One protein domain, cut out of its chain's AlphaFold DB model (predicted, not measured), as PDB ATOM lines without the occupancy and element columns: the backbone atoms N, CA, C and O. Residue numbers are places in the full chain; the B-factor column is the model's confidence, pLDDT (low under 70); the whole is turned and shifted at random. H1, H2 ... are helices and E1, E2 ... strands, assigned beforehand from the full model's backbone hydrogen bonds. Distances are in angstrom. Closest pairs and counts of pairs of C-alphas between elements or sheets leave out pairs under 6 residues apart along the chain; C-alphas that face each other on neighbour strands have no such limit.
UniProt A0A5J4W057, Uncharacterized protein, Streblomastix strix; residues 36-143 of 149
ATOM      1  N   LYS A  36     111.665 104.932 136.262       92.19
ATOM      2  CA  LYS A  36     111.612 103.655 135.566       92.19
ATOM      3  C   LYS A  36     110.313 103.532 134.789       92.19
ATOM      4  O   LYS A  36     109.233 103.667 135.363       92.19
ATOM      5  N   PHE A  37     110.427 103.224 133.505       93.75
ATOM      6  CA  PHE A  37     109.290 103.056 132.613       93.75
ATOM      7  C   PHE A  37     109.465 101.828 131.729       93.75
ATOM      8  O   PHE A  37     110.558 101.552 131.239       93.75
ATOM      9  N   ASP A  38     108.355 101.142 131.482       96.38
ATOM     10  CA  ASP A  38     108.273 100.070 130.498       96.38
ATOM     11  C   ASP A  38     107.604 100.595 129.227       96.38
ATOM     12  O   ASP A  38     106.607 101.323 129.292       96.38
ATOM     13  N   VAL A  39     108.141 100.197 128.075       97.00
ATOM     14  CA  VAL A  39     107.603 100.515 126.752       97.00
ATOM     15  C   VAL A  39     107.292  99.222 126.009       97.00
ATOM     16  O   VAL A  39     108.138  98.333 125.876       97.00
ATOM     17  N   SER A  40     106.056  99.119 125.528       96.19
ATOM     18  CA  SER A  40     105.582  98.010 124.704       96.19
ATOM     19  C   SER A  40     104.373  98.441 123.882       96.19
ATOM     20  O   SER A  40     103.534  99.231 124.312       96.19
ATOM     21  N   ARG A  41     104.247  97.867 122.691       91.50
ATOM     22  CA  ARG A  41     103.063  97.956 121.835       91.50
ATOM     23  C   ARG A  41     101.947  97.016 122.295       91.50
ATOM     24  O   ARG A  41     100.845  97.075 121.746       91.50
ATOM     25  N   ILE A  42     102.227  96.130 123.252       90.19
ATOM     26  CA  ILE A  42     101.312  95.100 123.735       90.19
ATOM     27  C   ILE A  42     100.676  95.561 125.060       90.19
ATOM     28  O   ILE A  42     101.378  95.807 126.044       90.19
ATOM     29  N   PRO A  43      99.333  95.649 125.141       84.50
ATOM     30  CA  PRO A  43      98.642  95.903 126.402       84.50
ATOM     31  C   PRO A  43      98.981  94.840 127.464       84.50
ATOM     32  O   PRO A  43      99.130  93.667 127.119       84.50
ATOM     33  N   PRO A  44      99.040  95.193 128.763       87.44
ATOM     34  CA  PRO A  44      98.484  96.399 129.386       87.44
ATOM     35  C   PRO A  44      99.489  97.548 129.591       87.44
ATOM     36  O   PRO A  44      99.208  98.458 130.371       87.44
ATOM     37  N   VAL A  45     100.659  97.500 128.952       88.56
ATOM     38  CA  VAL A  45     101.701  98.527 129.112       88.56
ATOM     39  C   VAL A  45     101.193  99.871 128.586       88.56
ATOM     40  O   VAL A  45     100.553  99.938 127.538       88.56
ATOM     41  N   VAL A  46     101.429 100.933 129.361       89.69
ATOM     42  CA  VAL A  46     100.825 102.255 129.126       89.69
ATOM     43  C   VAL A  46     101.505 102.999 127.982       89.69
ATOM     44  O   VAL A  46     100.826 103.658 127.199       89.69
ATOM     45  N   PHE A  47     102.831 102.908 127.899       95.19
ATOM     46  CA  PHE A  47     103.622 103.647 126.925       95.19
ATOM     47  C   PHE A  47     103.997 102.747 125.758       95.19
ATOM     48  O   PHE A  47     104.552 101.665 125.946       95.19
ATOM     49  N   SER A  48     103.725 103.228 124.550       95.31
ATOM     50  CA  SER A  48     104.084 102.522 123.315       95.31
ATOM     51  C   SER A  48     105.310 103.121 122.628       95.31
ATOM     52  O   SER A  48     105.834 102.540 121.677       95.31
ATOM     53  N   LYS A  49     105.762 104.285 123.113       96.00
ATOM     54  CA  LYS A  49     106.880 105.062 122.579       96.00
ATOM     55  C   LYS A  49     107.746 105.615 123.704       96.00
ATOM     56  O   LYS A  49     107.250 106.009 124.760       96.00
ATOM     57  N   ILE A  50     109.039 105.723 123.442       95.88
ATOM     58  CA  ILE A  50     110.034 106.305 124.341       95.88
ATOM     59  C   ILE A  50     109.801 107.815 124.470       95.88
ATOM     60  O   ILE A  50     109.851 108.360 125.571       95.88
ATOM     61  N   ALA A  51     109.432 108.498 123.385       95.25
ATOM     62  CA  ALA A  51     109.101 109.921 123.414       95.25
ATOM     63  C   ALA A  51     107.886 110.253 124.307       95.25
ATOM     64  O   ALA A  51     107.759 111.380 124.782       95.25
ATOM     65  N   GLU A  52     106.970 109.306 124.544       95.06
ATOM     66  CA  GLU A  52     105.859 109.485 125.497       95.06
ATOM     67  C   GLU A  52     106.345 109.426 126.947       95.06
ATOM     68  O   GLU A  52     105.868 110.188 127.793       95.06
ATOM     69  N   VAL A  53     107.317 108.549 127.207       94.31
ATOM     70  CA  VAL A  53     107.982 108.406 128.504       94.31
ATOM     71  C   VAL A  53     108.778 109.660 128.847       94.31
ATOM     72  O   VAL A  53     108.631 110.189 129.944       94.31
ATOM     73  N   LEU A  54     109.564 110.187 127.907       92.81
ATOM     74  CA  LEU A  54     110.399 111.372 128.145       92.81
ATOM     75  C   LEU A  54     109.586 112.654 128.405       92.81
ATOM     76  O   LEU A  54     110.101 113.615 128.963       92.81
ATOM     77  N   LYS A  55     108.290 112.667 128.066       91.62
ATOM     78  CA  LYS A  55     107.365 113.756 128.429       91.62
ATOM     79  C   LYS A  55     106.869 113.675 129.873       91.62
ATOM     80  O   LYS A  55     106.251 114.630 130.347       91.62
ATOM     81  N   GLN A  56     107.060 112.542 130.552       89.62
ATOM     82  CA  GLN A  56     106.624 112.386 131.933       89.62
ATOM     83  C   GLN A  56     107.569 113.140 132.869       89.62
ATOM     84  O   GLN A  56     108.781 113.089 132.685       89.62
ATOM     85  N   PRO A  57     107.045 113.830 133.894       84.50
ATOM     86  CA  PRO A  57     107.898 114.482 134.871       84.50
ATOM     87  C   PRO A  57     108.701 113.429 135.636       84.50
ATOM     88  O   PRO A  57     108.133 112.472 136.164       84.50
ATOM     89  N   CYS A  58     110.010 113.644 135.740       83.56
ATOM     90  CA  CYS A  58     110.881 112.816 136.552       83.56
ATOM     91  C   CYS A  58     111.370 113.591 137.781       83.56
ATOM     92  O   CYS A  58     111.921 114.684 137.659       83.56
ATOM     93  N   THR A  59     111.123 113.045 138.975       71.56
ATOM     94  CA  THR A  59     111.519 113.654 140.259       71.56
ATOM     95  C   THR A  59     113.026 113.638 140.490       71.56
ATOM     96  O   THR A  59     113.515 114.460 141.261       71.56
ATOM     97  N   ASP A  60     113.743 112.740 139.813       74.44
ATOM     98  CA  ASP A  60     115.191 112.810 139.647       74.44
ATOM     99  C   ASP A  60     115.478 113.318 138.227       74.44
ATOM    100  O   ASP A  60     115.501 112.515 137.293       74.44
ATOM    101  N   PRO A  61     115.613 114.640 138.018       60.09
ATOM    102  CA  PRO A  61     115.663 115.235 136.678       60.09
ATOM    103  C   PRO A  61     116.783 114.665 135.795       60.09
ATOM    104  O   PRO A  61     116.746 114.818 134.575       60.09
ATOM    105  N   ASP A  62     117.735 113.956 136.402       65.06
ATOM    106  CA  ASP A  62     118.929 113.461 135.753       65.06
ATOM    107  C   ASP A  62     118.897 111.957 135.460       65.06
ATOM    108  O   ASP A  62     119.928 111.451 135.026       65.06
ATOM    109  N   ARG A  63     117.796 111.209 135.676       83.56
ATOM    110  CA  ARG A  63     117.844 109.743 135.487       83.56
ATOM    111  C   ARG A  63     116.542 109.073 135.034       83.56
ATOM    112  O   ARG A  63     115.728 108.636 135.849       83.56
ATOM    113  N   TYR A  64     116.401 108.897 133.722       92.44
ATOM    114  CA  TYR A  64     115.406 108.004 133.119       92.44
ATOM    115  C   TYR A  64     115.980 106.598 132.934       92.44
ATOM    116  O   TYR A  64     117.093 106.437 132.438       92.44
ATOM    117  N   GLU A  65     115.190 105.581 133.272       94.44
ATOM    118  CA  GLU A  65     115.466 104.175 132.973       94.44
ATOM    119  C   GLU A  65     114.281 103.591 132.198       94.44
ATOM    120  O   GLU A  65     113.180 103.450 132.725       94.44
ATOM    121  N   ILE A  66     114.490 103.262 130.929       95.69
ATOM    122  CA  ILE A  66     113.432 102.862 130.002       95.69
ATOM    123  C   ILE A  66     113.707 101.431 129.546       95.69
ATOM    124  O   ILE A  66     114.749 101.156 128.955       95.69
ATOM    125  N   THR A  67     112.778 100.515 129.821       97.19
ATOM    126  CA  THR A  67     112.873  99.112 129.402       97.19
ATOM    127  C   THR A  67     111.972  98.865 128.194       97.19
ATOM    128  O   THR A  67     110.753  99.010 128.280       97.19
ATOM    129  N   LEU A  68     112.561  98.451 127.072       97.44
ATOM    130  CA  LEU A  68     111.834  97.954 125.905       97.44
ATOM    131  C   LEU A  68     111.487  96.481 126.130       97.44
ATOM    132  O   LEU A  68     112.380  95.651 126.322       97.44
ATOM    133  N   LEU A  69     110.193  96.159 126.135       96.81
ATOM    134  CA  LEU A  69     109.721  94.793 126.391       96.81
ATOM    135  C   LEU A  69     109.531  93.982 125.104       96.81
ATOM    136  O   LEU A  69     109.626  92.755 125.124       96.81
ATOM    137  N   ASP A  70     109.292  94.651 123.980       96.25
ATOM    138  CA  ASP A  70     109.059  93.987 122.700       96.25
ATOM    139  C   ASP A  70     110.380  93.590 122.021       96.25
ATOM    140  O   ASP A  70     111.427  94.206 122.228       96.25
ATOM    141  N   GLN A  71     110.325  92.558 121.175       95.44
ATOM    142  CA  GLN A  71     111.461  92.131 120.343       95.44
ATOM    143  C   GLN A  71     111.789  93.135 119.234       95.44
ATOM    144  O   GLN A  71     112.926  93.201 118.776       95.44
ATOM    145  N   GLU A  72     110.808  93.934 118.824       94.94
ATOM    146  CA  GLU A  72     110.960  94.977 117.817       94.94
ATOM    147  C   GLU A  72     110.407  96.293 118.354       94.94
ATOM    148  O   GLU A  72     109.280  96.349 118.853       94.94
ATOM    149  N   HIS A  73     111.182  97.360 118.199       94.69
ATOM    150  CA  HIS A  73     110.793  98.721 118.532       94.69
ATOM    151  C   HIS A  73     110.904  99.609 117.296       94.69
ATOM    152  O   HIS A  73     111.937  99.648 116.630       94.69
ATOM    153  N   VAL A  74     109.824 100.321 116.979       92.94
ATOM    154  CA  VAL A  74     109.760 101.186 115.793       92.94
ATOM    155  C   VAL A  74     109.542 102.609 116.249       92.94
ATOM    156  O   VAL A  74     108.441 102.940 116.693       92.94
ATOM    157  N   GLU A  75     110.569 103.445 116.176       92.12
ATOM    158  CA  GLU A  75     110.503 104.841 116.605       92.12
ATOM    159  C   GLU A  75     111.700 105.628 116.074       92.12
ATOM    160  O   GLU A  75     112.839 105.193 116.230       92.12
ATOM    161  N   LEU A  76     111.434 106.807 115.511       90.38
ATOM    162  CA  LEU A  76     112.419 107.878 115.416       90.38
ATOM    163  C   LEU A  76     112.370 108.667 116.722       90.38
ATOM    164  O   LEU A  76     111.314 109.188 117.090       90.38
ATOM    165  N   LEU A  77     113.499 108.738 117.422       91.06
ATOM    166  CA  LEU A  77     113.593 109.404 118.715       91.06
ATOM    167  C   LEU A  77     114.471 110.650 118.628       91.06
ATOM    168  O   LEU A  77     115.662 110.565 118.350       91.06
ATOM    169  N   GLU A  78     113.881 111.800 118.929       90.50
ATOM    170  CA  GLU A  78     114.585 113.070 119.086       90.50
ATOM    171  C   GLU A  78     114.651 113.427 120.575       90.50
ATOM    172  O   GLU A  78     113.623 113.478 121.256       90.50
ATOM    173  N   ILE A  79     115.860 113.647 121.092       89.69
ATOM    174  CA  ILE A  79     116.109 113.960 122.500       89.69
ATOM    175  C   ILE A  79     116.771 115.332 122.585       89.69
ATOM    176  O   ILE A  79     117.951 115.490 122.283       89.69
ATOM    177  N   SER A  80     116.011 116.311 123.068       89.19
ATOM    178  CA  SER A  80     116.461 117.693 123.258       89.19
ATOM    179  C   SER A  80     116.409 118.129 124.730       89.19
ATOM    180  O   SER A  80     116.263 119.313 125.039       89.19
ATOM    181  N   GLN A  81     116.479 117.173 125.662       85.75
ATOM    182  CA  GLN A  81     116.450 117.425 127.104       85.75
ATOM    183  C   GLN A  81     117.790 117.075 127.753       85.75
ATOM    184  O   GLN A  81     118.356 116.014 127.515       85.75
ATOM    185  N   ASN A  82     118.285 117.959 128.619       87.75
ATOM    186  CA  ASN A  82     119.541 117.742 129.331       87.75
ATOM    187  C   ASN A  82     119.329 116.839 130.561       87.75
ATOM    188  O   ASN A  82     119.231 117.336 131.679       87.75
ATOM    189  N   SER A  83     119.214 115.530 130.338       87.06
ATOM    190  CA  SER A  83     119.047 114.495 131.374       87.06
ATOM    191  C   SER A  83     119.904 113.265 131.056       87.06
ATOM    192  O   SER A  83     120.277 113.078 129.896       87.06
ATOM    193  N   SER A  84     120.174 112.395 132.037       89.12
ATOM    194  CA  SER A  84     120.721 111.059 131.758       89.12
ATOM    195  C   SER A  84     119.594 110.073 131.464       89.12
ATOM    196  O   SER A  84     118.632 109.965 132.230       89.12
ATOM    197  N   ILE A  85     119.703 109.357 130.350       92.06
ATOM    198  CA  ILE A  85     118.691 108.427 129.855       92.06
ATOM    199  C   ILE A  85     119.364 107.083 129.595       92.06
ATOM    200  O   ILE A  85     120.297 106.990 128.802       92.06
ATOM    201  N   LEU A  86     118.860 106.033 130.235       92.94
ATOM    202  CA  LEU A  86     119.212 104.649 129.951       92.94
ATOM    203  C   LEU A  86     118.043 103.978 129.232       92.94
ATOM    204  O   LEU A  86     116.945 103.904 129.781       92.94
ATOM    205  N   ILE A  87     118.283 103.471 128.026       95.25
ATOM    206  CA  ILE A  87     117.329 102.664 127.263       95.25
ATOM    207  C   ILE A  87     117.888 101.250 127.174       95.25
ATOM    208  O   ILE A  87     118.976 101.042 126.644       95.25
ATOM    209  N   MET A  88     117.151 100.271 127.683       95.06
ATOM    210  CA  MET A  88     117.607  98.886 127.723       95.06
ATOM    211  C   MET A  88     116.538  97.916 127.233       95.06
ATOM    212  O   MET A  88     115.343  98.179 127.353       95.06
ATOM    213  N   SER A  89     116.966  96.747 126.775       94.38
ATOM    214  CA  SER A  89     116.104  95.570 126.662       94.38
ATOM    215  C   SER A  89     116.544  94.487 127.640       94.38
ATOM    216  O   SER A  89     117.735  94.255 127.841       94.38
ATOM    217  N   LYS A  90     115.581  93.783 128.238       92.31
ATOM    218  CA  LYS A  90     115.840  92.611 129.101       92.31
ATOM    219  C   LYS A  90     115.524  91.288 128.404       92.31
ATOM    220  O   LYS A  90     115.464  90.245 129.055       92.31
ATOM    221  N   ASN A  91     115.299  91.336 127.094       91.75
ATOM    222  CA  ASN A  91     115.067  90.156 126.283       91.75
ATOM    223  C   ASN A  91     116.336  89.300 126.170       91.75
ATOM    224  O   ASN A  91     117.453  89.805 126.286       91.75
ATOM    225  N   ILE A  92     116.143  87.992 125.963       93.38
ATOM    226  CA  ILE A  92     117.251  87.049 125.732       93.38
ATOM    227  C   ILE A  92     118.007  87.450 124.464       93.38
ATOM    228  O   ILE A  92     119.231  87.551 124.484       93.38
ATOM    229  N   ASP A  93     117.259  87.700 123.391       93.69
ATOM    230  CA  ASP A  93     117.778  88.279 122.161       93.69
ATOM    231  C   ASP A  93     117.658  89.812 122.222       93.69
ATOM    232  O   ASP A  93     116.660  90.313 122.755       93.69
ATOM    233  N   PRO A  94     118.633  90.571 121.685       91.81
ATOM    234  CA  PRO A  94     118.558  92.027 121.657       91.81
ATOM    235  C   PRO A  94     117.300  92.525 120.942       91.81
ATOM    236  O   PRO A  94     116.971  92.044 119.855       91.81
ATOM    237  N   THR A  95     116.642  93.544 121.499       93.56
ATOM    238  CA  THR A  95     115.508  94.192 120.820       93.56
ATOM    239  C   THR A  95     116.001  94.885 119.553       93.56
ATOM    240  O   THR A  95     116.971  95.645 119.586       93.56
ATOM    241  N   VAL A  96     115.325  94.645 118.432       92.38
ATOM    242  CA  VAL A  96     115.619  95.300 117.158       92.38
ATOM    243  C   VAL A  96     114.939  96.663 117.128       92.38
ATOM    244  O   VAL A  96     113.716  96.739 117.189       92.38
ATOM    245  N   TRP A  97     115.712  97.738 117.003       91.75
ATOM    246  CA  TRP A  97     115.194  99.098 116.889       91.75
ATOM    247  C   TRP A  97     115.451  99.669 115.493       91.75
ATOM    248  O   TRP A  97     116.586  99.703 115.013       91.75
ATOM    249  N   PHE A  98     114.386 100.130 114.841       87.44
ATOM    250  CA  PHE A  98     114.441 100.843 113.570       87.44
ATOM    251  C   PHE A  98     113.472 102.029 113.505       87.44
ATOM    252  O   PHE A  98     112.541 102.147 114.301       87.44
ATOM    253  N   SER A  99     113.705 102.902 112.528       85.12
ATOM    254  CA  SER A  99     112.757 103.927 112.092       85.12
ATOM    255  C   SER A  99     112.024 103.444 110.838       85.12
ATOM    256  O   SER A  99     112.598 102.726 110.017       85.12
ATOM    257  N   ASP A 100     110.755 103.817 110.691       83.56
ATOM    258  CA  ASP A 100     109.989 103.645 109.454       83.56
ATOM    259  C   ASP A 100     110.232 104.778 108.440       83.56
ATOM    260  O   ASP A 100     109.807 104.665 107.289       83.56
ATOM    261  N   ASP A 101     110.954 105.833 108.832       78.19
ATOM    262  CA  ASP A 101     111.417 106.889 107.933       78.19
ATOM    263  C   ASP A 101     112.693 106.447 107.184       78.19
ATOM    264  O   ASP A 101     113.748 106.301 107.809       78.19
ATOM    265  N   PRO A 102     112.644 106.264 105.848       66.31
ATOM    266  CA  PRO A 102     113.790 105.816 105.059       66.31
ATOM    267  C   PRO A 102     114.913 106.859 104.942       66.31
ATOM    268  O   PRO A 102     116.007 106.513 104.502       66.31
ATOM    269  N   TYR A 103     114.658 108.118 105.307       65.25
ATOM    270  CA  TYR A 103     115.642 109.205 105.262       65.25
ATOM    271  C   TYR A 103     115.993 109.741 106.658       65.25
ATOM    272  O   TYR A 103     116.790 110.673 106.777       65.25
ATOM    273  N   GLY A 104     115.390 109.170 107.702       64.19
ATOM    274  CA  GLY A 104     115.542 109.604 109.083       64.19
ATOM    275  C   GLY A 104     116.633 108.846 109.836       64.19
ATOM    276  O   GLY A 104     116.997 107.717 109.514       64.19
ATOM    277  N   PHE A 105     117.140 109.468 110.895       73.94
ATOM    278  CA  PHE A 105     117.903 108.777 111.933       73.94
ATOM    279  C   PHE A 105     116.957 107.945 112.814       73.94
ATOM    280  O   PHE A 105     115.779 108.268 112.957       73.94
ATOM    281  N   THR A 106     117.469 106.895 113.459       82.81
ATOM    282  CA  THR A 106     116.698 106.180 114.493       82.81
ATOM    283  C   THR A 106     116.686 106.969 115.803       82.81
ATOM    284  O   THR A 106     115.660 107.050 116.472       82.81
ATOM    285  N   ILE A 107     117.819 107.588 116.158       87.12
ATOM    286  CA  ILE A 107     117.965 108.412 117.361       87.12
ATOM    287  C   ILE A 107     118.789 109.661 117.030       87.12
ATOM    288  O   ILE A 107     119.850 109.552 116.414       87.12
ATOM    289  N   TYR A 108     118.327 110.824 117.482       86.44
ATOM    290  CA  TYR A 108     119.069 112.081 117.497       86.44
ATOM    291  C   TYR A 108     119.114 112.636 118.916       86.44
ATOM    292  O   TYR A 108     118.074 112.853 119.540       86.44
ATOM    293  N   LEU A 109     120.327 112.851 119.421       85.62
ATOM    294  CA  LEU A 109     120.583 113.414 120.741       85.62
ATOM    295  C   LEU A 109     121.169 114.815 120.563       85.62
ATOM    296  O   LEU A 109     122.323 114.955 120.162       85.62
ATOM    297  N   GLU A 110     120.378 115.842 120.859       86.38
ATOM    298  CA  GLU A 110     120.833 117.235 120.827       86.38
ATOM    299  C   GLU A 110     121.554 117.613 122.132       86.38
ATOM    300  O   GLU A 110     122.599 118.263 122.102       86.38
ATOM    301  N   TYR A 111     121.022 117.170 123.281       82.38
ATOM    302  CA  TYR A 111     121.548 117.453 124.623       82.38
ATOM    303  C   TYR A 111     121.358 116.265 125.574       82.38
ATOM    304  O   TYR A 111     120.444 115.467 125.394       82.38
ATOM    305  N   GLY A 112     122.158 116.213 126.643       85.06
ATOM    306  CA  GLY A 112     122.056 115.200 127.700       85.06
ATOM    307  C   GLY A 112     123.006 114.020 127.503       85.06
ATOM    308  O   GLY A 112     123.975 114.109 126.755       85.06
ATOM    309  N   ASN A 113     122.732 112.920 128.207       87.75
ATOM    310  CA  ASN A 113     123.499 111.680 128.109       87.75
ATOM    311  C   ASN A 113     122.558 110.525 127.775       87.75
ATOM    312  O   ASN A 113     121.533 110.356 128.437       87.75
ATOM    313  N   LEU A 114     122.926 109.713 126.788       90.12
ATOM    314  CA  LEU A 114     122.171 108.531 126.395       90.12
ATOM    315  C   LEU A 114     123.043 107.284 126.525       90.12
ATOM    316  O   LEU A 114     124.139 107.219 125.980       90.12
ATOM    317  N   THR A 115     122.528 106.273 127.213       91.00
ATOM    318  CA  THR A 115     123.092 104.925 127.247       91.00
ATOM    319  C   THR A 115     122.072 103.960 126.660       91.00
ATOM    320  O   THR A 115     120.897 104.002 127.027       91.00
ATOM    321  N   VAL A 116     122.515 103.100 125.743       91.94
ATOM    322  CA  VAL A 116     121.671 102.087 125.103       91.94
ATOM    323  C   VAL A 116     122.265 100.704 125.349       91.94
ATOM    324  O   VAL A 116     123.435 100.475 125.052       91.94
ATOM    325  N   GLU A 117     121.463  99.777 125.873       93.00
ATOM    326  CA  GLU A 117     121.913  98.435 126.256       93.00
ATOM    327  C   GLU A 117     121.018  97.334 125.676       93.00
ATOM    328  O   GLU A 117     119.791  97.408 125.729       93.00
ATOM    329  N   ASN A 118     121.638  96.261 125.170       93.12
ATOM    330  CA  ASN A 118     120.945  95.090 124.616       93.12
ATOM    331  C   ASN A 118     119.962  95.426 123.471       93.12
ATOM    332  O   ASN A 118     118.890  94.834 123.347       93.12
ATOM    333  N   ILE A 119     120.333  96.390 122.627       90.25
ATOM    334  CA  ILE A 119     119.571  96.811 121.449       90.25
ATOM    335  C   ILE A 119     120.400  96.556 120.194       90.25
ATOM    336  O   ILE A 119     121.590  96.867 120.150       90.25
ATOM    337  N   LYS A 120     119.755  96.043 119.146       89.94
ATOM    338  CA  LYS A 120     120.310  95.971 117.794       89.94
ATOM    339  C   LYS A 120     119.623  97.004 116.911       89.94
ATOM    340  O   LYS A 120     118.408  96.977 116.768       89.94
ATOM    341  N   PHE A 121     120.390  97.869 116.261       85.81
ATOM    342  CA  PHE A 121     119.824  98.802 115.290       85.81
ATOM    343  C   PHE A 121     119.722  98.165 113.903       85.81
ATOM    344  O   PHE A 121     120.644  97.476 113.457       85.81
ATOM    345  N   PHE A 122     118.602  98.397 113.220       79.25
ATOM    346  CA  PHE A 122     118.410  97.999 111.828       79.25
ATOM    347  C   PHE A 122     118.299  99.242 110.941       79.25
ATOM    348  O   PHE A 122     117.506 100.141 111.216       79.25
ATOM    349  N   PHE A 123     119.098  99.276 109.872       69.75
ATOM    350  CA  PHE A 123     119.181 100.392 108.931       69.75
ATOM    351  C   PHE A 123     118.938  99.884 107.510       69.75
ATOM    352  O   PHE A 123     119.430  98.817 107.140       69.75
ATOM    353  N   THR A 124     118.209 100.657 106.703       60.78
ATOM    354  CA  THR A 124     118.060 100.380 105.269       60.78
ATOM    355  C   THR A 124     119.053 101.246 104.504       60.78
ATOM    356  O   THR A 124     118.976 102.470 104.572       60.78
ATOM    357  N   THR A 125     119.986 100.633 103.777       55.78
ATOM    358  CA  THR A 125     120.909 101.365 102.902       55.78
ATOM    359  C   THR A 125     120.201 101.742 101.602       55.78
ATOM    360  O   THR A 125     119.697 100.887 100.873       55.78
ATOM    361  N   LEU A 126     120.146 103.038 101.298       54.50
ATOM    362  CA  LEU A 126     119.600 103.544 100.040       54.50
ATOM    363  C   LEU A 126     120.737 103.723  99.015       54.50
ATOM    364  O   LEU A 126     121.139 104.839  98.718       54.50
ATOM    365  N   GLY A 127     121.243 102.615  98.458       51.41
ATOM    366  CA  GLY A 127     122.208 102.626  97.343       51.41
ATOM    367  C   GLY A 127     123.694 102.672  97.734       51.41
ATOM    368  O   GLY A 127     124.046 102.949  98.875       51.41
ATOM    369  N   ASP A 128     124.553 102.342  96.763       53.44
ATOM    370  CA  ASP A 128     125.904 101.781  96.962       53.44
ATOM    371  C   ASP A 128     126.998 102.706  97.539       53.44
ATOM    372  O   ASP A 128     128.092 102.207  97.776       53.44
ATOM    373  N   ASP A 129     126.756 103.992  97.825       51.53
ATOM    374  CA  ASP A 129     127.857 104.914  98.189       51.53
ATOM    375  C   ASP A 129     127.666 105.799  99.438       51.53
ATOM    376  O   ASP A 129     128.622 106.464  99.827       51.53
ATOM    377  N   ASP A 130     126.529 105.779 100.143       44.12
ATOM    378  CA  ASP A 130     126.361 106.599 101.359       44.12
ATOM    379  C   ASP A 130     126.098 105.740 102.602       44.12
ATOM    380  O   ASP A 130     124.968 105.462 103.008       44.12
ATOM    381  N   PHE A 131     127.195 105.336 103.246       45.12
ATOM    382  CA  PHE A 131     127.185 104.724 104.574       45.12
ATOM    383  C   PHE A 131     126.979 105.813 105.639       45.12
ATOM    384  O   PHE A 131     127.896 106.190 106.368       45.12
ATOM    385  N   LEU A 132     125.768 106.357 105.735       42.34
ATOM    386  CA  LEU A 132     125.396 107.233 106.843       42.34
ATOM    387  C   LEU A 132     124.968 106.374 108.037       42.34
ATOM    388  O   LEU A 132     123.785 106.164 108.298       42.34
ATOM    389  N   ALA A 133     125.953 105.871 108.786       44.06
ATOM    390  CA  ALA A 133     125.736 105.404 110.153       44.06
ATOM    391  C   ALA A 133     125.432 106.625 111.042       44.06
ATOM    392  O   ALA A 133     126.281 107.112 111.785       44.06
ATOM    393  N   CYS A 134     124.226 107.181 110.919       45.56
ATOM    394  CA  CYS A 134     123.805 108.368 111.653       45.56
ATOM    395  C   CYS A 134     123.342 108.008 113.070       45.56
ATOM    396  O   CYS A 134     122.171 108.143 113.409       45.56
ATOM    397  N   ALA A 135     124.289 107.614 113.921       44.19
ATOM    398  CA  ALA A 135     124.246 107.989 115.330       44.19
ATOM    399  C   ALA A 135     124.887 109.383 115.460       44.19
ATOM    400  O   ALA A 135     125.985 109.545 115.988       44.19
ATOM    401  N   MET A 136     124.255 110.398 114.867       40.19
ATOM    402  CA  MET A 136     124.775 111.764 114.909       40.19
ATOM    403  C   MET A 136     124.472 112.364 116.284       40.19
ATOM    404  O   MET A 136     123.331 112.721 116.560       40.19
ATOM    405  N   GLY A 137     125.492 112.441 117.143       39.91
ATOM    406  CA  GLY A 137     125.404 113.084 118.461       39.91
ATOM    407  C   GLY A 137     126.161 112.382 119.591       39.91
ATOM    408  O   GLY A 137     126.284 112.953 120.668       39.91
ATOM    409  N   MET A 138     126.697 111.176 119.374       38.72
ATOM    410  CA  MET A 138     127.512 110.486 120.383       38.72
ATOM    411  C   MET A 138     129.001 110.792 120.164       38.72
ATOM    412  O   MET A 138     129.501 110.648 119.047       38.72
ATOM    413  N   GLU A 139     129.721 111.225 121.208       33.81
ATOM    414  CA  GLU A 139     131.190 111.291 121.171       33.81
ATOM    415  C   GLU A 139     131.747 109.910 120.787       33.81
ATOM    416  O   GLU A 139     131.320 108.884 121.320       33.81
ATOM    417  N   LEU A 140     132.699 109.888 119.848       40.06
ATOM    418  CA  LEU A 140     133.275 108.670 119.257       40.06
ATOM    419  C   LEU A 140     133.846 107.687 120.297       40.06
ATOM    420  O   LEU A 140     133.907 106.490 120.029       40.06
ATOM    421  N   ASP A 141     134.179 108.163 121.497       41.16
ATOM    422  CA  ASP A 141     134.697 107.345 122.598       41.16
ATOM    423  C   ASP A 141     133.607 106.528 123.331       41.16
ATOM    424  O   ASP A 141     133.932 105.648 124.128       41.16
ATOM    425  N   GLN A 142     132.318 106.765 123.043       42.81
ATOM    426  CA  GLN A 142     131.182 105.963 123.533       42.81
ATOM    427  C   GLN A 142     130.593 105.018 122.469       42.81
ATOM    428  O   GLN A 142     129.730 104.201 122.777       42.81
ATOM    429  N   ILE A 143     131.107 105.054 121.232       39.62
ATOM    430  CA  ILE A 143     130.755 104.138 120.132       39.62
ATOM    431  C   ILE A 143     131.640 102.878 120.214       39.62
ATOM    432  O   ILE A 143     132.236 102.424 119.241       39.62
TER     433      ILE A 143
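AT A GLANCE: This is residues 36 to 143 of the 149 residues of an uncharacterized protein of Streblomastix strix (UniProt A0A5J4W057). Little of it is regular structure, but the chain winds in stacked turns, a short three-sided solenoid walled by sheets E1 E2 E5 E8, E3 E6 E9 and E4 E7, with H1 beside E4. The 108 residues include, in order, E1 H1 E2 E3 E4 E5 E6 E7 E8 E9, mostly strand, parallel in each sheet; named elements hold 41. The whole is compact, radius of gyration of the C-alphas 14.1 A, spans 46 by 30 by 23 A.

HOW THE PARTS SIT: E1, residues 36 to 39, E2, 64 to 68, E5, 84 to 89, and E8, 113 to 117, are neighbours in that order; within hydrogen-bond range are N 37 and O 65, 2.9 A, N 66 and O 86, 2.8 A, and N 87 and O 115, 2.8 A. H1, residues 50 to 54, its O i to N i+4 pair within range, is on this sheet at a height of 8.8 A; E1, H1, E2 form a strand-helix-strand unit, parallel neighbour strands with a helix between. E3, 72 to 74, E6, 95 to 98, and E9, 119 to 121, pair through N 73 and O 96, 2.8 A, and N 97 and O 120, 2.8 A; E4, 77 to 79, and E7, 107 to 109, through N 79 and O 108, 2.8 A.

IN THESE COORDINATES: E1 begins at C-alpha 36 (111.612, 103.655, 135.566); E9 ends at C-alpha 121 (119.824, 98.802, 115.290). E5 measures 16.9 A.

THE WHOLE: The printed part has no cut and no long link; pLDDT is under 70 at residues 61 to 62, 102 to 104 and 123 to 143.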